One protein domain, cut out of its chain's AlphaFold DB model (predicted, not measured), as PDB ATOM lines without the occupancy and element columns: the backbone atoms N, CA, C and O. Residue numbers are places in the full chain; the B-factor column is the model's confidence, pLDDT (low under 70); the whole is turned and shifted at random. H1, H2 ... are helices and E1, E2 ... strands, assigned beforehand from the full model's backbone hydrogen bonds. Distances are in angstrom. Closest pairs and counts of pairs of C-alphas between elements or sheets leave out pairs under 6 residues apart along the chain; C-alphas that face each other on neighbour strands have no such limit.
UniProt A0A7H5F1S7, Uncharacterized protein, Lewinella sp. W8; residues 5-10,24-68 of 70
ATOM      1  N   TYR A   5     146.468 182.971 145.399       96.12
ATOM      2  CA  TYR A   5     145.907 183.841 146.417       96.12
ATOM      3  C   TYR A   5     146.814 183.932 147.635       96.12
ATOM      4  O   TYR A   5     147.337 182.922 148.104       96.12
ATOM      5  N   PHE A   6     146.921 185.140 148.181       95.50
ATOM      6  CA  PHE A   6     147.316 185.360 149.564       95.50
ATOM      7  C   PHE A   6     146.058 185.409 150.433       95.50
ATOM      8  O   PHE A   6     145.137 186.192 150.169       95.50
ATOM      9  N   ILE A   7     146.012 184.561 151.453       95.69
ATOM     10  CA  ILE A   7     144.870 184.393 152.342       95.69
ATOM     11  C   ILE A   7     145.255 184.780 153.763       95.69
ATOM     12  O   ILE A   7     146.333 184.426 154.230       95.69
ATOM     13  N   THR A   8     144.343 185.445 154.471       96.25
ATOM     14  CA  THR A   8     144.462 185.670 155.916       96.25
ATOM     15  C   THR A   8     143.238 185.103 156.629       96.25
ATOM     16  O   THR A   8     142.099 185.273 156.179       96.25
ATOM     17  N   TYR A   9     143.459 184.384 157.727       95.19
ATOM     18  CA  TYR A   9     142.399 183.737 158.498       95.19
ATOM     19  C   TYR A   9     142.736 183.711 159.988       95.19
ATOM     20  O   TYR A   9     143.846 184.024 160.407       95.19
ATOM     21  N   SER A  10     141.749 183.393 160.818       95.81
ATOM     22  CA  SER A  10     141.939 183.310 162.268       95.81
ATOM     23  C   SER A  10     141.044 182.265 162.901       95.81
ATOM     24  O   SER A  10     139.997 181.952 162.339       95.81
ATOM     25  N   ASP A  24     148.493 182.496 154.554       92.62
ATOM     26  CA  ASP A  24     148.906 181.400 153.683       92.62
ATOM     27  C   ASP A  24     148.877 181.827 152.209       92.62
ATOM     28  O   ASP A  24     148.147 182.746 151.824       92.62
ATOM     29  N   PHE A  25     149.652 181.133 151.382       93.75
ATOM     30  CA  PHE A  25     149.641 181.260 149.931       93.75
ATOM     31  C   PHE A  25     149.067 179.988 149.317       93.75
ATOM     32  O   PHE A  25     149.586 178.889 149.499       93.75
ATOM     33  N   THR A  26     148.006 180.124 148.529       93.31
ATOM     34  CA  THR A  26     147.285 178.975 147.975       93.31
ATOM     35  C   THR A  26     146.979 179.147 146.494       93.31
ATOM     36  O   THR A  26     146.805 180.255 145.995       93.31
ATOM     37  N   ASP A  27     146.902 178.031 145.782       94.69
ATOM     38  CA  ASP A  27     146.369 177.942 144.425       94.69
ATOM     39  C   ASP A  27     144.905 177.466 144.391       94.69
ATOM     40  O   ASP A  27     144.342 177.237 143.316       94.69
ATOM     41  N   LEU A  28     144.284 177.311 145.562       94.88
ATOM     42  CA  LEU A  28     142.863 177.028 145.707       94.88
ATOM     43  C   LEU A  28     142.043 178.302 145.528       94.88
ATOM     44  O   LEU A  28     142.473 179.392 145.902       94.88
ATOM     45  N   SER A  29     140.816 178.168 145.016       94.50
ATOM     46  CA  SER A  29     139.883 179.290 145.075       94.50
ATOM     47  C   SER A  29     139.593 179.649 146.544       94.50
ATOM     48  O   SER A  29     139.636 178.766 147.407       94.50
ATOM     49  N   PRO A  30     139.238 180.906 146.865       93.06
ATOM     50  CA  PRO A  30     138.953 181.296 148.247       93.06
ATOM     51  C   PRO A  30     137.841 180.464 148.903       93.06
ATOM     52  O   PRO A  30     137.884 180.216 150.104       93.06
ATOM     53  N   ALA A  31     136.865 179.999 148.116       93.94
ATOM     54  CA  ALA A  31     135.792 179.136 148.601       93.94
ATOM     55  C   ALA A  31     136.300 177.727 148.954       93.94
ATOM     56  O   ALA A  31     135.954 177.201 150.011       93.94
ATOM     57  N   ASP A  32     137.152 177.138 148.113       95.75
ATOM     58  CA  ASP A  32     137.733 175.815 148.368       95.75
ATOM     59  C   ASP A  32     138.700 175.853 149.556       95.75
ATOM     60  O   ASP A  32     138.694 174.960 150.403       95.75
ATOM     61  N   TYR A  33     139.495 176.921 149.656       94.12
ATOM     62  CA  TYR A  33     140.378 177.145 150.797       94.12
ATOM     63  C   TYR A  33     139.588 177.294 152.099       94.12
ATOM     64  O   TYR A  33     139.953 176.726 153.127       94.12
ATOM     65  N   TRP A  34     138.457 178.000 152.057       92.94
ATOM     66  CA  TRP A  34     137.584 178.122 153.215       92.94
ATOM     67  C   TRP A  34     137.013 176.778 153.676       92.94
ATOM     68  O   TRP A  34     137.021 176.484 154.871       92.94
ATOM     69  N   LEU A  35     136.571 175.935 152.738       93.94
ATOM     70  CA  LEU A  35     136.118 174.577 153.049       93.94
ATOM     71  C   LEU A  35     137.244 173.724 153.651       93.94
ATOM     72  O   LEU A  35     136.992 172.962 154.584       93.94
ATOM     73  N   LYS A  36     138.481 173.879 153.161       93.12
ATOM     74  CA  LYS A  36     139.665 173.234 153.745       93.12
ATOM     75  C   LYS A  36     139.870 173.664 155.203       93.12
ATOM     76  O   LYS A  36     139.966 172.785 156.053       93.12
ATOM     77  N   ILE A  37     139.868 174.970 155.496       91.00
ATOM     78  CA  ILE A  37     140.016 175.483 156.871       91.00
ATOM     79  C   ILE A  37     138.929 174.922 157.790       91.00
ATOM     80  O   ILE A  37     139.221 174.513 158.907       91.00
ATOM     81  N   GLN A  38     137.669 174.915 157.345       90.19
ATOM     82  CA  GLN A  38     136.568 174.393 158.159       90.19
ATOM     83  C   GLN A  38     136.786 172.924 158.515       90.19
ATOM     84  O   GLN A  38     136.623 172.551 159.671       90.19
ATOM     85  N   LYS A  39     137.224 172.114 157.546       91.31
ATOM     86  CA  LYS A  39     137.547 170.707 157.778       91.31
ATOM     87  C   LYS A  39     138.723 170.531 158.742       91.31
ATOM     88  O   LYS A  39     138.633 169.727 159.658       91.31
ATOM     89  N   GLU A  40     139.807 171.284 158.556       86.25
ATOM     90  CA  GLU A  40     140.940 171.269 159.492       86.25
ATOM     91  C   GLU A  40     140.480 171.650 160.902       86.25
ATOM     92  O   GLU A  40     140.845 170.984 161.859       86.25
ATOM     93  N   GLY A  41     139.601 172.644 161.025       85.00
ATOM     94  CA  GLY A  41     139.014 173.051 162.295       85.00
ATOM     95  C   GLY A  41     138.076 172.030 162.946       85.00
ATOM     96  O   GLY A  41     137.943 172.043 164.167       85.00
ATOM     97  N   GLU A  42     137.421 171.158 162.174       86.56
ATOM     98  CA  GLU A  42     136.642 170.031 162.715       86.56
ATOM     99  C   GLU A  42     137.555 168.964 163.333       86.56
ATOM    100  O   GLU A  42     137.216 168.391 164.372       86.56
ATOM    101  N   ASP A  43     138.715 168.736 162.715       87.25
ATOM    102  CA  ASP A  43     139.727 167.784 163.176       87.25
ATOM    103  C   ASP A  43     140.688 168.393 164.223       87.25
ATOM    104  O   ASP A  43     141.423 167.653 164.881       87.25
ATOM    105  N   ASP A  44     140.677 169.719 164.412       86.44
ATOM    106  CA  ASP A  44     141.528 170.440 165.361       86.44
ATOM    107  C   ASP A  44     140.881 170.513 166.765       86.44
ATOM    108  O   ASP A  44     139.918 171.262 167.014       86.44
ATOM    109  N   PRO A  45     141.399 169.750 167.747       86.75
ATOM    110  CA  PRO A  45     140.831 169.729 169.085       86.75
ATOM    111  C   PRO A  45     141.062 171.034 169.852       86.75
ATOM    112  O   PRO A  45     140.295 171.302 170.777       86.75
ATOM    113  N   ASP A  46     142.012 171.879 169.448       94.50
ATOM    114  CA  ASP A  46     142.493 173.034 170.208       94.50
ATOM    115  C   ASP A  46     141.927 174.371 169.711       94.50
ATOM    116  O   ASP A  46     141.908 175.349 170.464       94.50
ATOM    117  N   PHE A  47     141.378 174.419 168.494       94.31
ATOM    118  CA  PHE A  47     140.850 175.645 167.889       94.31
ATOM    119  C   PHE A  47     139.366 175.560 167.506       94.31
ATOM    120  O   PHE A  47     138.795 174.487 167.314       94.31
ATOM    121  N   HIS A  48     138.684 176.707 167.471       93.44
ATOM    122  CA  HIS A  48     137.301 176.829 166.992       93.44
ATOM    123  C   HIS A  48     137.018 178.224 166.422       93.44
ATOM    124  O   HIS A  48     137.852 179.121 166.511       93.44
ATOM    125  N   ASN A  49     135.819 178.444 165.868       93.25
ATOM    126  CA  ASN A  49     135.404 179.743 165.318       93.25
ATOM    127  C   ASN A  49     136.405 180.299 164.291       93.25
ATOM    128  O   ASN A  49     136.820 181.465 164.366       93.25
ATOM    129  N   PHE A  50     136.781 179.441 163.344       94.06
ATOM    130  CA  PHE A  50     137.576 179.830 162.192       94.06
ATOM    131  C   PHE A  50     136.853 180.933 161.409       94.06
ATOM    132  O   PHE A  50     135.621 180.940 161.351       94.06
ATOM    133  N   VAL A  51     137.607 181.876 160.839       93.38
ATOM    134  CA  VAL A  51     137.120 183.006 160.026       93.38
ATOM    135  C   VAL A  51     138.136 183.317 158.932       93.38
ATOM    136  O   VAL A  51     139.307 183.539 159.241       93.38
ATOM    137  N   LEU A  52     137.679 183.383 157.682       94.50
ATOM    138  CA  LEU A  52     138.427 183.927 156.548       94.50
ATOM    139  C   LEU A  52     138.260 185.451 156.514       94.50
ATOM    140  O   LEU A  52     137.130 185.934 156.453       94.50
ATOM    141  N   HIS A  53     139.360 186.204 156.528       95.81
ATOM    142  CA  HIS A  53     139.312 187.674 156.526       95.81
ATOM    143  C   HIS A  53     139.478 188.262 155.133       95.81
ATOM    144  O   HIS A  53     138.723 189.146 154.734       95.81
ATOM    145  N   SER A  54     140.470 187.781 154.385       96.00
ATOM    146  CA  SER A  54     140.772 188.301 153.056       96.00
ATOM    147  C   SER A  54     141.314 187.222 152.139       96.00
ATOM    148  O   SER A  54     142.062 186.345 152.571       96.00
ATOM    149  N   ALA A  55     141.008 187.369 150.855       95.88
ATOM    150  CA  ALA A  55     141.648 186.640 149.779       95.88
ATOM    151  C   ALA A  55     142.030 187.621 148.675       95.88
ATOM    152  O   ALA A  55     141.160 188.265 148.087       95.88
ATOM    153  N   ILE A  56     143.326 187.757 148.426       96.38
ATOM    154  CA  ILE A  56     143.871 188.686 147.437       96.38
ATOM    155  C   ILE A  56     144.481 187.843 146.329       96.38
ATOM    156  O   ILE A  56     145.350 187.022 146.604       96.38
ATOM    157  N   GLU A  57     143.999 188.008 145.096       96.81
ATOM    158  CA  GLU A  57     144.606 187.353 143.933       96.81
ATOM    159  C   GLU A  57     146.016 187.922 143.733       96.81
ATOM    160  O   GLU A  57     146.194 189.140 143.687       96.81
ATOM    161  N   VAL A  58     147.004 187.037 143.652       95.44
ATOM    162  CA  VAL A  58     148.421 187.362 143.456       95.44
ATOM    163  C   VAL A  58     148.926 186.719 142.171       95.44
ATOM    164  O   VAL A  58     148.302 185.820 141.599       95.44
ATOM    165  N   THR A  59     150.069 187.192 141.698       95.69
ATOM    166  CA  THR A  59     150.758 186.609 140.550       95.69
ATOM    167  C   THR A  59     151.381 185.255 140.899       95.69
ATOM    168  O   THR A  59     151.612 184.916 142.061       95.69
ATOM    169  N   GLU A  60     151.682 184.464 139.868       94.69
ATOM    170  CA  GLU A  60     152.418 183.204 140.024       94.69
ATOM    171  C   GLU A  60     153.826 183.423 140.593       94.69
ATOM    172  O   GLU A  60     154.289 182.625 141.401       94.69
ATOM    173  N   GLU A  61     154.487 184.519 140.210       93.75
ATOM    174  CA  GLU A  61     155.812 184.885 140.713       93.75
ATOM    175  C   GLU A  61     155.781 185.164 142.221       93.75
ATOM    176  O   GLU A  61     156.582 184.592 142.961       93.75
ATOM    177  N   GLU A  62     154.813 185.956 142.697       92.75
ATOM    178  CA  GLU A  62     154.620 186.221 144.130       92.75
ATOM    179  C   GLU A  62     154.346 184.922 144.902       92.75
ATOM    180  O   GLU A  62     155.016 184.649 145.899       92.75
ATOM    181  N   TYR A  63     153.436 184.076 144.401       92.88
ATOM    182  CA  TYR A  63     153.138 182.769 144.995       92.88
ATOM    183  C   TYR A  63     154.384 181.877 145.105       92.88
ATOM    184  O   TYR A  63     154.653 181.331 146.175       92.88
ATOM    185  N   LEU A  64     155.159 181.736 144.025       91.50
ATOM    186  CA  LEU A  64     156.359 180.897 144.010       91.50
ATOM    187  C   LEU A  64     157.465 181.459 144.911       91.50
ATOM    188  O   LEU A  64     158.151 180.680 145.564       91.50
ATOM    189  N   SER A  65     157.610 182.785 144.996       89.75
ATOM    190  CA  SER A  65     158.627 183.421 145.844       89.75
ATOM    191  C   SER A  65     158.392 183.201 147.344       89.75
ATOM    192  O   SER A  65     159.346 183.115 148.113       89.75
ATOM    193  N   CYS A  66     157.129 183.082 147.766       81.31
ATOM    194  CA  CYS A  66     156.771 182.892 149.170       81.31
ATOM    195  C   CYS A  66     156.607 181.420 149.565       81.31
ATOM    196  O   CYS A  66     156.765 181.099 150.740       81.31
ATOM    197  N   LYS A  67     156.322 180.524 148.611       68.62
ATOM    198  CA  LYS A  67     156.061 179.098 148.870       68.62
ATOM    199  C   LYS A  67     157.222 178.359 149.552       68.62
ATOM    200  O   LYS A  67     156.972 177.395 150.265       68.62
ATOM    201  N   ASP A  68     158.457 178.826 149.370       63.31
ATOM    202  CA  ASP A  68     159.664 178.222 149.958       63.31
ATOM    203  C   ASP A  68     160.076 178.854 151.310       63.31
ATOM    204  O   ASP A  68     161.123 178.518 151.868       63.31
TER     205      ASP A  68
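AT A GLANCE: This is residues 5 to 10 and 24 to 68 of the 70 residues of an uncharacterized protein of Lewinella sp. W8 (UniProt A0A7H5F1S7). A narrow sheet of three strands has the long helix H1 slantwise over one face, while the short helix H2 packs on E2 and E1 near one end. The long edge strand E3 bends and makes much of the length. The 51 printed residues hold two named helices and three named strands, in the order E1, E2, H1, E3, H2; the sheet's order is E2, E1, E3, antiparallel throughout, and the class is mixed, helices and strands. The whole is only just loose, close to compact, with a radius of gyration of the C-alphas of 11.8 A, and elongated, spanning 35 by 20 by 15 A.

IN THESE COORDINATES: Find C-alpha 5 at (145.907, 183.841, 146.417), where E1, residues 5 to 10, begins. After the cut come E2, residues 24 to 26, and H1, residues 30 to 43, 20.2 A long. E3, residues 47 to 58, measures 28.1 A and bends by 62 degrees at residue 50. H2, residues 60 to 67, ends at C-alpha 67, (156.061, 179.098, 148.870).

HOW THE PARTS SIT: Look beside E1 for E3, antiparallel at 158 degrees, with N 6 and O 56 2.9 A apart, within hydrogen-bond range. E2 is antiparallel to E1 at 138 degrees; N 7 and O 24 are within range at 2.8 A. E2, H1 and E3 form a split strand-helix-strand unit, E1 between its strands, with a right-handed crossover. H1 is on the sheet, over E1 and E3, at a height of 7.8 A; its closest C-alphas to E3 are Pro 30 and Ala 55, 6.2 A. There are three layers, helices on both faces: H1 on one, H2 on the other. The closest C-alphas of H2 and E2 are Tyr 63 and Phe 25, 6.2 A. H1 and H2 are apart. In both helices every O i to N i+4 pair is within hydrogen-bond range.

THE WHOLE: The farthest C-alphas, Pro 45 and Glu 61, are 35.5 A apart. Residues 11 to 23 are not printed; C-alphas 10 and 24 stand 11.2 A apart across the cut. The links printed whole are tight. Confidence is under 70 at residues 67 to 68.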